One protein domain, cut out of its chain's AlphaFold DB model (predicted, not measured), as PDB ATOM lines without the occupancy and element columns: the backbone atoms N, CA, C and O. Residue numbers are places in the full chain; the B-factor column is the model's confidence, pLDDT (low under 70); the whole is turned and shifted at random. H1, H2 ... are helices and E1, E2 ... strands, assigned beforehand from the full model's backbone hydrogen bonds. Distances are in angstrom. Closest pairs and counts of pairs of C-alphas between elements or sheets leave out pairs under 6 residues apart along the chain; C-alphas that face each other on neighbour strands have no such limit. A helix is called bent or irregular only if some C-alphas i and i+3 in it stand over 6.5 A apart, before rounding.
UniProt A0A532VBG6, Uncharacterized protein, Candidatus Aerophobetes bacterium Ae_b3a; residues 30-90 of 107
ATOM      1  N   GLY A  30     186.405 147.764 238.626       74.44
ATOM      2  CA  GLY A  30     185.962 149.100 239.029       74.44
ATOM      3  C   GLY A  30     187.087 150.131 238.852       74.44
ATOM      4  O   GLY A  30     188.254 149.778 238.671       74.44
ATOM      5  N   LEU A  31     186.761 151.428 238.918       84.31
ATOM      6  CA  LEU A  31     187.800 152.462 238.924       84.31
ATOM      7  C   LEU A  31     188.840 152.152 240.015       84.31
ATOM      8  O   LEU A  31     188.447 151.791 241.127       84.31
ATOM      9  N   PRO A  32     190.148 152.329 239.743       89.00
ATOM     10  CA  PRO A  32     191.182 152.154 240.750       89.00
ATOM     11  C   PRO A  32     190.834 152.890 242.045       89.00
ATOM     12  O   PRO A  32     190.334 154.019 242.009       89.00
ATOM     13  N   GLN A  33     191.159 152.291 243.193       90.25
ATOM     14  CA  GLN A  33     190.796 152.838 244.506       90.25
ATOM     15  C   GLN A  33     191.239 154.300 244.693       90.25
ATOM     16  O   GLN A  33     190.581 155.061 245.396       90.25
ATOM     17  N   GLY A  34     192.337 154.715 244.051       92.88
ATOM     18  CA  GLY A  34     192.778 156.111 244.036       92.88
ATOM     19  C   GLY A  34     191.762 157.064 243.399       92.88
ATOM     20  O   GLY A  34     191.472 158.108 243.975       92.88
ATOM     21  N   ILE A  35     191.161 156.689 242.266       93.38
ATOM     22  CA  ILE A  35     190.117 157.489 241.610       93.38
ATOM     23  C   ILE A  35     188.847 157.487 242.458       93.38
ATOM     24  O   ILE A  35     188.264 158.547 242.674       93.38
ATOM     25  N   LEU A  36     188.454 156.328 243.000       92.88
ATOM     26  CA  LEU A  36     187.291 156.231 243.889       92.88
ATOM     27  C   LEU A  36     187.428 157.137 245.117       92.88
ATOM     28  O   LEU A  36     186.448 157.759 245.517       92.88
ATOM     29  N   LYS A  37     188.629 157.252 245.696       95.31
ATOM     30  CA  LYS A  37     188.895 158.186 246.801       95.31
ATOM     31  C   LYS A  37     188.679 159.643 246.394       95.31
ATOM     32  O   LYS A  37     188.135 160.396 247.186       95.31
ATOM     33  N   ILE A  38     189.069 160.026 245.177       95.31
ATOM     34  CA  ILE A  38     188.923 161.400 244.679       95.31
ATOM     35  C   ILE A  38     187.456 161.717 244.397       95.31
ATOM     36  O   ILE A  38     186.936 162.698 244.914       95.31
ATOM     37  N   ILE A  39     186.764 160.899 243.599       94.62
ATOM     38  CA  ILE A  39     185.399 161.235 243.156       94.62
ATOM     39  C   ILE A  39     184.373 161.189 244.297       94.62
ATOM     40  O   ILE A  39     183.341 161.851 244.202       94.62
ATOM     41  N   ASN A  40     184.668 160.435 245.366       94.00
ATOM     42  CA  ASN A  40     183.852 160.354 246.580       94.00
ATOM     43  C   ASN A  40     184.345 161.275 247.713       94.00
ATOM     44  O   ASN A  40     183.810 161.202 248.820       94.00
ATOM     45  N   ASP A  41     185.362 162.113 247.482       97.19
ATOM     46  CA  ASP A  41     185.844 163.047 248.501       97.19
ATOM     47  C   ASP A  41     184.710 164.011 248.921       97.19
ATOM     48  O   ASP A  41     183.985 164.514 248.053       97.19
ATOM     49  N   PRO A  42     184.533 164.308 250.227       97.50
ATOM     50  CA  PRO A  42     183.513 165.242 250.708       97.50
ATOM     51  C   PRO A  42     183.521 166.617 250.026       97.50
ATOM     52  O   PRO A  42     182.468 167.262 249.955       97.50
ATOM     53  N   LEU A  43     184.669 167.059 249.498       97.62
ATOM     54  CA  LEU A  43     184.794 168.265 248.678       97.62
ATOM     55  C   LEU A  43     183.843 168.246 247.470       97.62
ATOM     56  O   LEU A  43     183.266 169.274 247.114       97.62
ATOM     57  N   TYR A  44     183.632 167.073 246.872       96.50
ATOM     58  CA  TYR A  44     182.822 166.884 245.670       96.50
ATOM     59  C   TYR A  44     181.393 166.412 245.955       96.50
ATOM     60  O   TYR A  44     180.686 166.055 245.018       96.50
ATOM     61  N   LYS A  45     180.910 166.468 247.206       95.19
ATOM     62  CA  LYS A  45     179.572 165.964 247.594       95.19
ATOM     63  C   LYS A  45     178.394 166.497 246.760       95.19
ATOM     64  O   LYS A  45     177.370 165.836 246.657       95.19
ATOM     65  N   ASN A  46     178.534 167.699 246.194       95.19
ATOM     66  CA  ASN A  46     177.520 168.362 245.364       95.19
ATOM     67  C   ASN A  46     177.893 168.381 243.869       95.19
ATOM     68  O   ASN A  46     177.256 169.078 243.081       95.19
ATOM     69  N   SER A  47     178.962 167.683 243.484       94.50
ATOM     70  CA  SER A  47     179.427 167.598 242.101       94.50
ATOM     71  C   SER A  47     178.787 166.414 241.386       94.50
ATOM     72  O   SER A  47     178.430 165.410 242.000       94.50
ATOM     73  N   TYR A  48     178.691 166.518 240.065       92.38
ATOM     74  CA  TYR A  48     178.292 165.414 239.202       92.38
ATOM     75  C   TYR A  48     179.491 164.964 238.376       92.38
ATOM     76  O   TYR A  48     180.132 165.779 237.716       92.38
ATOM     77  N   TRP A  49     179.762 163.661 238.390       95.25
ATOM     78  CA  TRP A  49     180.831 163.049 237.607       95.25
ATOM     79  C   TRP A  49     180.251 162.277 236.426       95.25
ATOM     80  O   TRP A  49     179.336 161.469 236.600       95.25
ATOM     81  N   GLY A  50     180.805 162.522 235.242       95.00
ATOM     82  CA  GLY A  50     180.632 161.698 234.049       95.00
ATOM     83  C   GLY A  50     181.977 161.082 233.679       95.00
ATOM     84  O   GLY A  50     182.969 161.805 233.590       95.00
ATOM     85  N   ILE A  51     182.033 159.761 233.515       95.06
ATOM     86  CA  ILE A  51     183.258 159.030 233.163       95.06
ATOM     87  C   ILE A  51     182.906 158.021 232.077       95.06
ATOM     88  O   ILE A  51     181.950 157.267 232.220       95.06
ATOM     89  N   LEU A  52     183.696 157.992 231.010       94.19
ATOM     90  CA  LEU A  52     183.651 156.961 229.984       94.19
ATOM     91  C   LEU A  52     185.092 156.590 229.638       94.19
ATOM     92  O   LEU A  52     185.879 157.456 229.258       94.19
ATOM     93  N   VAL A  53     185.431 155.317 229.790       94.38
ATOM     94  CA  VAL A  53     186.728 154.747 229.427       94.38
ATOM     95  C   VAL A  53     186.466 153.658 228.405       94.38
ATOM     96  O   VAL A  53     185.680 152.744 228.654       94.38
ATOM     97  N   LYS A  54     187.109 153.778 227.250       94.50
ATOM     98  CA  LYS A  54     186.882 152.917 226.097       94.50
ATOM     99  C   LYS A  54     188.224 152.477 225.534       94.50
ATOM    100  O   LYS A  54     189.120 153.310 225.393       94.50
ATOM    101  N   ASP A  55     188.342 151.200 225.211       95.06
ATOM    102  CA  ASP A  55     189.439 150.707 224.397       95.06
ATOM    103  C   ASP A  55     189.257 151.193 222.951       95.06
ATOM    104  O   ASP A  55     188.171 151.075 222.376       95.06
ATOM    105  N   LEU A  56     190.292 151.801 222.370       96.31
ATOM    106  CA  LEU A  56     190.179 152.431 221.050       96.31
ATOM    107  C   LEU A  56     190.284 151.424 219.899       96.31
ATOM    108  O   LEU A  56     189.761 151.709 218.824       96.31
ATOM    109  N   GLU A  57     190.929 150.274 220.112       96.81
ATOM    110  CA  GLU A  57     191.112 149.251 219.074       96.81
ATOM    111  C   GLU A  57     189.859 148.384 218.914       96.81
ATOM    112  O   GLU A  57     189.316 148.261 217.816       96.81
ATOM    113  N   SER A  58     189.373 147.808 220.011       96.94
ATOM    114  CA  SER A  58     188.186 146.943 220.038       96.94
ATOM    115  C   SER A  58     186.875 147.727 220.086       96.94
ATOM    116  O   SER A  58     185.821 147.220 219.698       96.94
ATOM    117  N   GLY A  59     186.918 148.962 220.583       94.69
ATOM    118  CA  GLY A  59     185.731 149.751 220.865       94.69
ATOM    119  C   GLY A  59     184.971 149.309 222.122       94.69
ATOM    120  O   GLY A  59     183.853 149.784 222.341       94.69
ATOM    121  N   GLU A  60     185.534 148.426 222.945       94.75
ATOM    122  CA  GLU A  60     184.919 147.976 224.192       94.75
ATOM    123  C   GLU A  60     184.866 149.111 225.227       94.75
ATOM    124  O   GLU A  60     185.839 149.839 225.438       94.75
ATOM    125  N   VAL A  61     183.722 149.272 225.898       92.75
ATOM    126  CA  VAL A  61     183.617 150.173 227.051       92.75
ATOM    127  C   VAL A  61     184.167 149.458 228.279       92.75
ATOM    128  O   VAL A  61     183.544 148.542 228.803       92.75
ATOM    129  N   ILE A  62     185.321 149.919 228.756       91.88
ATOM    130  CA  ILE A  62     186.006 149.380 229.937       91.88
ATOM    131  C   ILE A  62     185.310 149.851 231.222       91.88
ATOM    132  O   ILE A  62     185.195 149.102 232.189       91.88
ATOM    133  N   TYR A  63     184.859 151.108 231.253       92.94
ATOM    134  CA  TYR A  63     184.162 151.675 232.407       92.94
ATOM    135  C   TYR A  63     183.255 152.833 231.995       92.94
ATOM    136  O   TYR A  63     183.626 153.656 231.156       92.94
ATOM    137  N   GLN A  64     182.096 152.954 232.642       93.56
ATOM    138  CA  GLN A  64     181.189 154.082 232.454       93.56
ATOM    139  C   GLN A  64     180.501 154.502 233.760       93.56
ATOM    140  O   GLN A  64     180.092 153.671 234.566       93.56
ATOM    141  N   LEU A  65     180.327 155.809 233.938       93.06
ATOM    142  CA  LEU A  65     179.556 156.437 235.008       93.06
ATOM    143  C   LEU A  65     178.818 157.641 234.421       93.06
ATOM    144  O   LEU A  65     179.458 158.565 233.929       93.06
ATOM    145  N   ASN A  66     177.482 157.650 234.492       94.75
ATOM    146  CA  ASN A  66     176.636 158.734 233.968       94.75
ATOM    147  C   ASN A  66     176.940 159.131 232.499       94.75
ATOM    148  O   ASN A  66     176.817 160.308 232.163       94.75
ATOM    149  N   MET A  67     177.342 158.190 231.634       94.00
ATOM    150  CA  MET A  67     177.829 158.516 230.282       94.00
ATOM    151  C   MET A  67     176.805 159.240 229.393       94.00
ATOM    152  O   MET A  67     177.196 160.072 228.583       94.00
ATOM    153  N   ASP A  68     175.509 158.982 229.587       94.56
ATOM    154  CA  ASP A  68     174.432 159.568 228.776       94.56
ATOM    155  C   ASP A  68     173.884 160.886 229.348       94.56
ATOM    156  O   ASP A  68     172.912 161.445 228.834       94.56
ATOM    157  N   LYS A  69     174.464 161.398 230.443       95.88
ATOM    158  CA  LYS A  69     174.046 162.683 231.015       95.88
ATOM    159  C   LYS A  69     174.715 163.848 230.297       95.88
ATOM    160  O   LYS A  69     175.880 163.793 229.921       95.88
ATOM    161  N   LEU A  70     173.977 164.950 230.183       95.25
ATOM    162  CA  LEU A  70     174.513 166.209 229.680       95.25
ATOM    163  C   LEU A  70     175.306 166.931 230.774       95.25
ATOM    164  O   LEU A  70     174.856 167.050 231.914       95.25
ATOM    165  N   PHE A  71     176.465 167.459 230.393       95.38
ATOM    166  CA  PHE A  71     177.338 168.274 231.234       95.38
ATOM    167  C   PHE A  71     177.654 169.588 230.525       95.38
ATOM    168  O   PHE A  71     177.537 169.685 229.305       95.38
ATOM    169  N   VAL A  72     178.100 170.593 231.281       95.44
ATOM    170  CA  VAL A  72     178.703 171.798 230.704       95.44
ATOM    171  C   VAL A  72     180.182 171.489 230.426       95.44
ATOM    172  O   VAL A  72     180.959 171.403 231.374       95.44
ATOM    173  N   PRO A  73     180.606 171.316 229.159       95.25
ATOM    174  CA  PRO A  73     181.966 170.870 228.824       95.25
ATOM    175  C   PRO A  73     183.059 171.920 229.100       95.25
ATOM    176  O   PRO A  73     184.251 171.612 229.111       95.25
ATOM    177  N   ALA A  74     182.687 173.187 229.298       97.00
ATOM    178  CA  ALA A  74     183.630 174.302 229.364       97.00
ATOM    179  C   ALA A  74     184.621 174.252 228.178       97.00
ATOM    180  O   ALA A  74     184.213 174.097 227.024       97.00
ATOM    181  N   SER A  75     185.928 174.374 228.421       98.06
ATOM    182  CA  SER A  75     186.921 174.372 227.342       98.06
ATOM    183  C   SER A  75     187.096 173.031 226.621       98.06
ATOM    184  O   SER A  75     187.685 173.054 225.541       98.06
ATOM    185  N   THR A  76     186.559 171.903 227.109       97.19
ATOM    186  CA  THR A  76     186.599 170.645 226.333       97.19
ATOM    187  C   THR A  76     185.738 170.720 225.067       97.19
ATOM    188  O   THR A  76     186.007 169.999 224.112       97.19
ATOM    189  N   THR A  77     184.820 171.698 224.975       98.00
ATOM    190  CA  THR A  77     184.119 172.090 223.731       98.00
ATOM    191  C   THR A  77     185.077 172.284 222.554       98.00
ATOM    192  O   THR A  77     184.735 171.976 221.414       98.00
ATOM    193  N   LYS A  78     186.302 172.762 222.820       98.31
ATOM    194  CA  LYS A  78     187.320 172.994 221.789       98.31
ATOM    195  C   LYS A  78     187.661 171.728 221.005       98.31
ATOM    196  O   LYS A  78     188.014 171.859 219.842       98.31
ATOM    197  N   LEU A  79     187.523 170.534 221.589       98.31
ATOM    198  CA  LEU A  79     187.740 169.273 220.871       98.31
ATOM    199  C   LEU A  79     186.823 169.168 219.647       98.31
ATOM    200  O   LEU A  79     187.292 168.832 218.563       98.31
ATOM    201  N   PHE A  80     185.548 169.539 219.786       97.56
ATOM    202  CA  PHE A  80     184.589 169.523 218.680       97.56
ATOM    203  C   PHE A  80     184.909 170.596 217.643       97.56
ATOM    204  O   PHE A  80     184.985 170.300 216.454       97.56
ATOM    205  N   THR A  81     185.147 171.835 218.085       97.94
ATOM    206  CA  THR A  81     185.461 172.943 217.171       97.94
ATOM    207  C   THR A  81     186.751 172.692 216.393       97.94
ATOM    208  O   THR A  81     186.793 172.964 215.198       97.94
ATOM    209  N   LEU A  82     187.791 172.152 217.037       97.75
ATOM    210  CA  LEU A  82     189.050 171.817 216.370       97.75
ATOM    211  C   LEU A  82     188.901 170.616 215.438       97.75
ATOM    212  O   LEU A  82     189.450 170.663 214.346       97.75
ATOM    213  N   SER A  83     188.136 169.588 215.819       98.31
ATOM    214  CA  SER A  83     187.868 168.447 214.931       98.31
ATOM    215  C   SER A  83     187.125 168.895 213.673       98.31
ATOM    216  O   SER A  83     187.557 168.586 212.571       98.31
ATOM    217  N   ALA A  84     186.072 169.705 213.824       98.31
ATOM    218  CA  ALA A  84     185.344 170.276 212.691       98.31
ATOM    219  C   ALA A  84     186.215 171.235 211.862       98.31
ATOM    220  O   ALA A  84     186.116 171.274 210.642       98.31
ATOM    221  N   GLY A  85     187.076 172.021 212.513       97.94
ATOM    222  CA  GLY A  85     188.030 172.890 211.827       97.94
ATOM    223  C   GLY A  85     189.042 172.096 211.005       97.94
ATOM    224  O   GLY A  85     189.292 172.449 209.859       97.94
ATOM    225  N   LEU A  86     189.588 171.015 211.562       98.31
ATOM    226  CA  LEU A  86     190.529 170.136 210.874       98.31
ATOM    227  C   LEU A  86     189.869 169.402 209.700       98.31
ATOM    228  O   LEU A  86     190.473 169.338 208.636       98.31
ATOM    229  N   ASP A  87     188.644 168.904 209.882       98.12
ATOM    230  CA  ASP A  87     187.856 168.251 208.827       98.12
ATOM    231  C   ASP A  87     187.551 169.215 207.665       98.12
ATOM    232  O   ASP A  87     187.749 168.882 206.500       98.12
ATOM    233  N   ASN A  88     187.168 170.458 207.978       98.06
ATOM    234  CA  ASN A  88     186.813 171.458 206.968       98.06
ATOM    235  C   ASN A  88     188.019 172.099 206.265       98.06
ATOM    236  O   ASN A  88     187.978 172.337 205.059       98.06
ATOM    237  N   PHE A  89     189.062 172.466 207.014       97.88
ATOM    238  CA  PHE A  89     190.204 173.214 206.476       97.88
ATOM    239  C   PHE A  89     191.360 172.311 206.036       97.88
ATOM    240  O   PHE A  89     192.140 172.692 205.162       97.88
ATOM    241  N   GLY A  90     191.484 171.130 206.635       97.69
ATOM    242  CA  GLY A  90     192.666 170.287 206.519       97.69
ATOM    243  C   GLY A  90     193.842 170.778 207.382       97.69
ATOM    244  O   GLY A  90     193.878 171.929 207.830       97.69
TER     245      GLY A  90
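This is residues 30 to 90 of the 107 residues of an uncharacterized protein of Candidatus Aerophobetes bacterium Ae_b3a (UniProt A0A532VBG6). A small two-stranded hairpin, E1 and E2, sits in the middle of an elongated, open arrangement, with the long helix H2 reaching away at one end and the short helix H1 at the other. There is no packed core: H2 and most of H1 stand free, and the two helices are far from each other. The printed part has 61 residues, with two named helices and two named strands in the order H1, E1, E2, H2; the sheet has the order E1 - E2 and is antiparallel, and the class is mixed, helices and strands. The whole is only just loose, close to extended, with a radius of gyration of the C-alphas of 15.2 A, and its C-alphas span 45 by 29 by 20 A.

E1, residues 51 to 54, and E2, residues 61 to 65, are antiparallel neighbours and form a hairpin. The angle between their N-to-C directions is 174 degrees. Among the C-alphas that face each other are 51 and 65, 4.9 A apart, and 54 and 61, 4.4 A apart. N 51 and O 65 are within hydrogen-bond range at 2.9 A, as are N 53 and O 63 at 2.8 A. H2, residues 74 to 89, is apart from E1. H1, residues 33 to 39, is apart from E2 and apart from H2. In H1 every O i to N i+4 pair is within hydrogen-bond range, and in H2 9 of 12 are.

E1 runs from Ile 51, with its C-alpha at (183.258, 159.030, 233.163), to Lys 54, and E2 runs from Val 61 to Leu 65. H2 is the longest helix, 23.8 A from the C-alpha of Ala 74 to that of Phe 89, which is at (190.204, 173.214, 206.476). H2 is neither bent nor irregular, but only just: C-alphas 74 and 77 are 6.1 A apart. H1 begins at Gln 33, with its C-alpha at (190.796, 152.838, 244.506), and ends at Ile 39, 10.1 A away from C-alpha to C-alpha.

The two C-alphas farthest apart are those of Pro 42 and Phe 89, at 45.4 A. Residues 32 to 38, of which 33 to 38 belong to H1, stand free, and so do residues 41 to 46 and residues 72 to 90, of which 74 to 89 belong to H2. The link from H1 to E1, 11 residues, is long, while those from E1 to E2, 6 residues, and from E2 to H2, 8 residues, are short. The printed part has no cut. The mean pLDDT of the printed part is 95.0, and no printed residue is under 70.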